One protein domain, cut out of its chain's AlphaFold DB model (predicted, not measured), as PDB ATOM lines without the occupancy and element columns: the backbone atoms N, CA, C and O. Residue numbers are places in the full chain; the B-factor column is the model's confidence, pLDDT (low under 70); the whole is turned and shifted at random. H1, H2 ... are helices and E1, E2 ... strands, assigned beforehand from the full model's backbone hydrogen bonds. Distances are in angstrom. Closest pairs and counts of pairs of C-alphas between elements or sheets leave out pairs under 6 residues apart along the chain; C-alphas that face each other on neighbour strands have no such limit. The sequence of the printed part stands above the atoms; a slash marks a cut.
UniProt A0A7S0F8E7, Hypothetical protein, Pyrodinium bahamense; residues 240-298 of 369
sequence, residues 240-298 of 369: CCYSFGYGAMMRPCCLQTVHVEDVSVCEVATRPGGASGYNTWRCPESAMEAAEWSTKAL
ATOM      1  N   CYS A 240     154.040 131.705 194.658       94.88
ATOM      2  CA  CYS A 240     152.982 132.624 194.291       94.88
ATOM      3  C   CYS A 240     151.724 131.879 193.871       94.88
ATOM      4  O   CYS A 240     151.761 131.092 192.926       94.88
ATOM      5  N   CYS A 241     150.611 132.186 194.530       95.06
ATOM      6  CA  CYS A 241     149.286 131.838 194.045       95.06
ATOM      7  C   CYS A 241     148.873 132.847 192.973       95.06
ATOM      8  O   CYS A 241     149.092 134.051 193.122       95.06
ATOM      9  N   TYR A 242     148.225 132.381 191.914       95.81
ATOM     10  CA  TYR A 242     147.665 133.254 190.895       95.81
ATOM     11  C   TYR A 242     146.270 132.810 190.478       95.81
ATOM     12  O   TYR A 242     145.918 131.633 190.533       95.81
ATOM     13  N   SER A 243     145.477 133.769 190.015       96.06
ATOM     14  CA  SER A 243     144.227 133.510 189.315       96.06
ATOM     15  C   SER A 243     144.082 134.454 188.132       96.06
ATOM     16  O   SER A 243     144.555 135.587 188.166       96.06
ATOM     17  N   PHE A 244     143.456 133.979 187.065       95.94
ATOM     18  CA  PHE A 244     143.159 134.781 185.889       95.94
ATOM     19  C   PHE A 244     141.784 134.406 185.339       95.94
ATOM     20  O   PHE A 244     141.257 133.320 185.601       95.94
ATOM     21  N   GLY A 245     141.202 135.325 184.576       93.56
ATOM     22  CA  GLY A 245     139.965 135.114 183.837       93.56
ATOM     23  C   GLY A 245     140.185 135.167 182.330       93.56
ATOM     24  O   GLY A 245     141.261 135.524 181.859       93.56
ATOM     25  N   TYR A 246     139.148 134.856 181.566       91.69
ATOM     26  CA  TYR A 246     139.076 135.150 180.141       91.69
ATOM     27  C   TYR A 246     138.100 136.297 179.924       91.69
ATOM     28  O   TYR A 246     136.963 136.256 180.392       91.69
ATOM     29  N   GLY A 247     138.561 137.323 179.222       83.94
ATOM     30  CA  GLY A 247     137.754 138.474 178.858       83.94
ATOM     31  C   GLY A 247     137.391 138.417 177.388       83.94
ATOM     32  O   GLY A 247     137.013 137.381 176.834       83.94
ATOM     33  N   ALA A 248     137.549 139.563 176.742       77.19
ATOM     34  CA  ALA A 248     137.233 139.727 175.345       77.19
ATOM     35  C   ALA A 248     137.929 138.699 174.437       77.19
ATOM     36  O   ALA A 248     139.140 138.513 174.529       77.19
ATOM     37  N   MET A 249     137.178 138.073 173.527       78.69
ATOM     38  CA  MET A 249     137.681 137.115 172.531       78.69
ATOM     39  C   MET A 249     138.466 135.942 173.144       78.69
ATOM     40  O   MET A 249     139.445 135.486 172.560       78.69
ATOM     41  N   MET A 250     138.079 135.476 174.341       85.19
ATOM     42  CA  MET A 250     138.818 134.443 175.086       85.19
ATOM     43  C   MET A 250     140.287 134.817 175.341       85.19
ATOM     44  O   MET A 250     141.150 133.951 175.479       85.19
ATOM     45  N   ARG A 251     140.595 136.117 175.423       90.12
ATOM     46  CA  ARG A 251     141.926 136.584 175.814       90.12
ATOM     47  C   ARG A 251     142.051 136.535 177.336       90.12
ATOM     48  O   ARG A 251     141.181 137.088 178.016       90.12
ATOM     49  N   PRO A 252     143.108 135.908 177.883       94.19
ATOM     50  CA  PRO A 252     143.371 135.950 179.313       94.19
ATOM     51  C   PRO A 252     143.454 137.393 179.828       94.19
ATOM     52  O   PRO A 252     144.123 138.237 179.229       94.19
ATOM     53  N   CYS A 253     142.784 137.681 180.939       92.69
ATOM     54  CA  CYS A 253     142.763 138.983 181.600       92.69
ATOM     55  C   CYS A 253     142.547 138.829 183.118       92.69
ATOM     56  O   CYS A 253     142.538 137.717 183.645       92.69
ATOM     57  N   CYS A 254     142.360 139.951 183.825       93.81
ATOM     58  CA  CYS A 254     142.012 139.977 185.252       93.81
ATOM     59  C   CYS A 254     142.983 139.175 186.137       93.81
ATOM     60  O   CYS A 254     142.547 138.458 187.035       93.81
ATOM     61  N   LEU A 255     144.287 139.265 185.855       96.75
ATOM     62  CA  LEU A 255     145.299 138.570 186.646       96.75
ATOM     63  C   LEU A 255     145.304 139.099 188.085       96.75
ATOM     64  O   LEU A 255     145.388 140.305 188.309       96.75
ATOM     65  N   GLN A 256     145.297 138.180 189.043       96.31
ATOM     66  CA  GLN A 256     145.580 138.440 190.447       96.31
ATOM     67  C   GLN A 256     146.686 137.502 190.917       96.31
ATOM     68  O   GLN A 256     146.674 136.316 190.586       96.31
ATOM     69  N   THR A 257     147.630 138.029 191.690       96.06
ATOM     70  CA  THR A 257     148.777 137.280 192.204       96.06
ATOM     71  C   THR A 257     148.999 137.595 193.676       96.06
ATOM     72  O   THR A 257     148.811 138.727 194.120       96.06
ATOM     73  N   VAL A 258     149.377 136.577 194.446       95.25
ATOM     74  CA  VAL A 258     149.665 136.697 195.876       95.25
ATOM     75  C   VAL A 258     150.888 135.851 196.187       95.25
ATOM     76  O   VAL A 258     150.891 134.644 195.949       95.25
ATOM     77  N   HIS A 259     151.927 136.484 196.728       94.00
ATOM     78  CA  HIS A 259     153.072 135.761 197.270       94.00
ATOM     79  C   HIS A 259     152.665 135.076 198.572       94.00
ATOM     80  O   HIS A 259     152.031 135.690 199.429       94.00
ATOM     81  N   VAL A 260     153.050 133.815 198.714       89.62
ATOM     82  CA  VAL A 260     152.763 133.004 199.893       89.62
ATOM     83  C   VAL A 260     154.034 132.337 200.386       89.62
ATOM     84  O   VAL A 260     154.920 131.977 199.609       89.62
ATOM     85  N   GLU A 261     154.124 132.168 201.701       86.69
ATOM     86  CA  GLU A 261     155.229 131.433 202.317       86.69
ATOM     87  C   GLU A 261     155.140 129.930 202.060       86.69
ATOM     88  O   GLU A 261     156.145 129.230 202.108       86.69
ATOM     89  N   ASP A 262     153.937 129.447 201.768       88.56
ATOM     90  CA  ASP A 262     153.663 128.053 201.478       88.56
ATOM     91  C   ASP A 262     152.617 127.960 200.362       88.56
ATOM     92  O   ASP A 262     151.469 128.353 200.553       88.56
ATOM     93  N   VAL A 263     153.007 127.453 199.190       86.69
ATOM     94  CA  VAL A 263     152.107 127.283 198.034       86.69
ATOM     95  C   VAL A 263     151.001 126.250 198.254       86.69
ATOM     96  O   VAL A 263     150.045 126.228 197.480       86.69
ATOM     97  N   SER A 264     151.076 125.423 199.302       85.75
ATOM     98  CA  SER A 264     150.008 124.470 199.633       85.75
ATOM     99  C   SER A 264     148.672 125.151 199.967       85.75
ATOM    100  O   SER A 264     147.619 124.528 199.852       85.75
ATOM    101  N   VAL A 265     148.695 126.445 200.316       90.00
ATOM    102  CA  VAL A 265     147.491 127.254 200.571       90.00
ATOM    103  C   VAL A 265     146.803 127.744 199.290       90.00
ATOM    104  O   VAL A 265     145.714 128.311 199.363       90.00
ATOM    105  N   CYS A 266     147.430 127.582 198.120       90.88
ATOM    106  CA  CYS A 266     146.896 128.088 196.862       90.88
ATOM    107  C   CYS A 266     145.753 127.213 196.330       90.88
ATOM    108  O   CYS A 266     145.902 126.006 196.146       90.88
ATOM    109  N   GLU A 267     144.633 127.836 195.968       90.38
ATOM    110  CA  GLU A 267     143.524 127.144 195.309       90.38
ATOM    111  C   GLU A 267     143.832 126.872 193.830       90.38
ATOM    112  O   GLU A 267     143.900 127.792 193.007       90.38
ATOM    113  N   VAL A 268     143.961 125.595 193.464       92.19
ATOM    114  CA  VAL A 268     144.133 125.160 192.070       92.19
ATOM    115  C   VAL A 268     142.785 124.736 191.501       92.19
ATOM    116  O   VAL A 268     142.197 123.754 191.951       92.19
ATOM    117  N   ALA A 269     142.280 125.471 190.512       89.31
ATOM    118  CA  ALA A 269     140.987 125.176 189.904       89.31
ATOM    119  C   ALA A 269     140.888 125.706 188.472       89.31
ATOM    120  O   ALA A 269     141.278 126.838 188.188       89.31
ATOM    121  N   THR A 270     140.250 124.929 187.599       89.81
ATOM    122  CA  THR A 270     139.838 125.364 186.258       89.81
ATOM    123  C   THR A 270     138.327 125.547 186.245       89.81
ATOM    124  O   THR A 270     137.587 124.654 186.654       89.81
ATOM    125  N   ARG A 271     137.852 126.707 185.784       86.62
ATOM    126  CA  ARG A 271     136.425 127.059 185.764       86.62
ATOM    127  C   ARG A 271     136.044 127.712 184.434       86.62
ATOM    128  O   ARG A 271     136.896 128.331 183.798       86.62
ATOM    129  N   PRO A 272     134.778 127.617 183.988       82.25
ATOM    130  CA  PRO A 272     134.323 128.396 182.844       82.25
ATOM    131  C   PRO A 272     134.650 129.879 183.063       82.25
ATOM    132  O   PRO A 272     134.204 130.478 184.039       82.25
ATOM    133  N   GLY A 273     135.486 130.442 182.187       87.56
ATOM    134  CA  GLY A 273     135.926 131.833 182.274       87.56
ATOM    135  C   GLY A 273     137.223 132.095 183.047       87.56
ATOM    136  O   GLY A 273     137.539 133.266 183.223       87.56
ATOM    137  N   GLY A 274     138.001 131.087 183.473       93.12
ATOM    138  CA  GLY A 274     139.332 131.320 184.057       93.12
ATOM    139  C   GLY A 274     139.978 130.112 184.741       93.12
ATOM    140  O   GLY A 274     139.421 129.017 184.768       93.12
ATOM    141  N   ALA A 275     141.144 130.320 185.346       94.25
ATOM    142  CA  ALA A 275     141.783 129.319 186.196       94.25
ATOM    143  C   ALA A 275     142.596 129.961 187.329       94.25
ATOM    144  O   ALA A 275     142.874 131.162 187.330       94.25
ATOM    145  N   SER A 276     142.946 129.154 188.320       94.75
ATOM    146  CA  SER A 276     143.881 129.498 189.386       94.75
ATOM    147  C   SER A 276     144.894 128.381 189.587       94.75
ATOM    148  O   SER A 276     144.614 127.212 189.314       94.75
ATOM    149  N   GLY A 277     146.088 128.754 190.031       93.94
ATOM    150  CA  GLY A 277     147.210 127.850 190.211       93.94
ATOM    151  C   GLY A 277     148.290 128.476 191.080       93.94
ATOM    152  O   GLY A 277     148.105 129.551 191.655       93.94
ATOM    153  N   TYR A 278     149.433 127.806 191.166       94.38
ATOM    154  CA  TYR A 278     150.592 128.332 191.870       94.38
ATOM    155  C   TYR A 278     151.876 128.103 191.091       94.38
ATOM    156  O   TYR A 278     151.938 127.292 190.165       94.38
ATOM    157  N   ASN A 279     152.904 128.850 191.471       91.31
ATOM    158  CA  ASN A 279     154.255 128.657 190.990       91.31
ATOM    159  C   ASN A 279     155.247 128.836 192.149       91.31
ATOM    160  O   ASN A 279     155.043 129.693 193.001       91.31
ATOM    161  N   THR A 280     156.306 128.034 192.202       90.75
ATOM    162  CA  THR A 280     157.228 127.950 193.355       90.75
ATOM    163  C   THR A 280     158.414 128.913 193.274       90.75
ATOM    164  O   THR A 280     159.213 128.986 194.198       90.75
ATOM    165  N   TRP A 281     158.551 129.658 192.176       82.12
ATOM    166  CA  TRP A 281     159.665 130.599 191.980       82.12
ATOM    167  C   TRP A 281     159.216 132.049 191.808       82.12
ATOM    168  O   TRP A 281     159.800 132.935 192.426       82.12
ATOM    169  N   ARG A 282     158.194 132.323 190.985       91.75
ATOM    170  CA  ARG A 282     157.689 133.691 190.780       91.75
ATOM    171  C   ARG A 282     156.214 133.749 190.416       91.75
ATOM    172  O   ARG A 282     155.666 132.794 189.867       91.75
ATOM    173  N   CYS A 283     155.609 134.912 190.635       94.19
ATOM    174  CA  CYS A 283     154.300 135.228 190.079       94.19
ATOM    175  C   CYS A 283     154.349 135.383 188.548       94.19
ATOM    176  O   CYS A 283     155.364 135.846 188.014       94.19
ATOM    177  N   PRO A 284     153.264 135.026 187.836       95.56
ATOM    178  CA  PRO A 284     153.129 135.388 186.431       95.56
ATOM    179  C   PRO A 284     153.035 136.912 186.312       95.56
ATOM    180  O   PRO A 284     152.405 137.570 187.141       95.56
ATOM    181  N   GLU A 285     153.657 137.473 185.282       94.81
ATOM    182  CA  GLU A 285     153.647 138.917 185.025       94.81
ATOM    183  C   GLU A 285     152.403 139.344 184.238       94.81
ATOM    184  O   GLU A 285     152.014 140.511 184.249       94.81
ATOM    185  N   SER A 286     151.740 138.395 183.566       96.00
ATOM    186  CA  SER A 286     150.530 138.656 182.791       96.00
ATOM    187  C   SER A 286     149.523 137.510 182.863       96.00
ATOM    188  O   SER A 286     149.867 136.356 183.121       96.00
ATOM    189  N   ALA A 287     148.253 137.828 182.601       95.44
ATOM    190  CA  ALA A 287     147.205 136.817 182.497       95.44
ATOM    191  C   ALA A 287     147.487 135.810 181.368       95.44
ATOM    192  O   ALA A 287     147.097 134.653 181.475       95.44
ATOM    193  N   MET A 288     148.167 136.240 180.295       94.12
ATOM    194  CA  MET A 288     148.563 135.360 179.192       94.12
ATOM    195  C   MET A 288     149.564 134.309 179.661       94.12
ATOM    196  O   MET A 288     149.353 133.122 179.440       94.12
ATOM    197  N   GLU A 289     150.592 134.742 180.386       94.38
ATOM    198  CA  GLU A 289     151.580 133.842 180.975       94.38
ATOM    199  C   GLU A 289     150.942 132.882 181.995       94.38
ATOM    200  O   GLU A 289     151.206 131.680 181.973       94.38
ATOM    201  N   ALA A 290     150.038 133.381 182.843       94.38
ATOM    202  CA  ALA A 290     149.280 132.540 183.770       94.38
ATOM    203  C   ALA A 290     148.432 131.478 183.039       94.38
ATOM    204  O   ALA A 290     148.354 130.327 183.476       94.38
ATOM    205  N   ALA A 291     147.827 131.842 181.904       92.75
ATOM    206  CA  ALA A 291     147.064 130.914 181.079       92.75
ATOM    207  C   ALA A 291     147.952 129.842 180.434       92.75
ATOM    208  O   ALA A 291     147.577 128.670 180.428       92.75
ATOM    209  N   GLU A 292     149.145 130.201 179.962       92.25
ATOM    210  CA  GLU A 292     150.124 129.238 179.442       92.25
ATOM    211  C   GLU A 292     150.595 128.246 180.514       92.25
ATOM    212  O   GLU A 292     150.737 127.051 180.247       92.25
ATOM    213  N   TRP A 293     150.796 128.700 181.754       90.38
ATOM    214  CA  TRP A 293     151.158 127.801 182.853       90.38
ATOM    215  C   TRP A 293     150.030 126.816 183.176       90.38
ATOM    216  O   TRP A 293     150.290 125.633 183.405       90.38
ATOM    217  N   SER A 294     148.776 127.275 183.114       83.06
ATOM    218  CA  SER A 294     147.606 126.428 183.367       83.06
ATOM    219  C   SER A 294     147.395 125.335 182.309       83.06
ATOM    220  O   SER A 294     146.950 124.239 182.643       83.06
ATOM    221  N   THR A 295     147.768 125.576 181.045       72.81
ATOM    222  CA  THR A 295     147.675 124.564 179.976       72.81
ATOM    223  C   THR A 295     148.831 123.568 180.014       72.81
ATOM    224  O   THR A 295     148.640 122.396 179.693       72.81
ATOM    225  N   LYS A 296     150.019 123.994 180.464       61.06
ATOM    226  CA  LYS A 296     151.198 123.126 180.631       61.06
ATOM    227  C   LYS A 296     151.075 122.164 181.820       61.06
ATOM    228  O   LYS A 296     151.602 121.056 181.765       61.06
ATOM    229  N   ALA A 297     150.334 122.538 182.865       56.59
ATOM    230  CA  ALA A 297     150.034 121.656 183.996       56.59
ATOM    231  C   ALA A 297     149.150 120.445 183.613       56.59
ATOM    232  O   ALA A 297     149.179 119.430 184.300       56.59
ATOM    233  N   LEU A 298     148.417 120.515 182.494       44.94
ATOM    234  CA  LEU A 298     147.600 119.410 181.969       44.94
ATOM    235  C   LEU A 298     148.398 118.402 181.121       44.94
ATOM    236  O   LEU A 298     147.876 117.340 180.796       44.94
TER     237      LEU A 298
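This is residues 240 to 298 of the 369 residues of the protein "Hypothetical protein" of Pyrodinium bahamense (UniProt A0A7S0F8E7). One helix, H1, crosses one face of a twisted four-stranded sheet whose other face is bare, making two layers. The printed part has 59 residues, running E1, E2, E3, E4, H1; the antiparallel sheet's order is E2 E1 E4 E3. The class is mixed; the whole is compact, radius of gyration of the C-alphas 10.6 A, spanning 35 by 20 by 16 A.

E1, residues 240 to 246, 20.0 A long, begins at C-alpha 240 (152.982, 132.624, 194.291). E2 is residues 252 to 260, 22.8 A; E3, 269 to 271, 6.4 A; E4, 274 to 279, 16.7 A. H1, residues 287 to 296, 14.4 A, ends at C-alpha 296 (151.198, 123.126, 180.631).

Within hydrogen-bond range are N 243 and O 256 in hairpin E1 and E2, 2.9 A, N 242 and O 277 between E1 and E4, 2.8 A, N 276 and O 269 in hairpin E3 and E4, 2.9 A, and every O i to N i+4 pair of H1. H1 is on the sheet, height 8.0 A, across the strands. Its closest C-alphas to E2 are Ala 287 and Leu 255, 4.9 A.

The farthest C-alphas, Met 249 and Glu 261, are 35.0 A apart. The printed part has no cut and no long link; pLDDT is under 70 in residues 296 to 298.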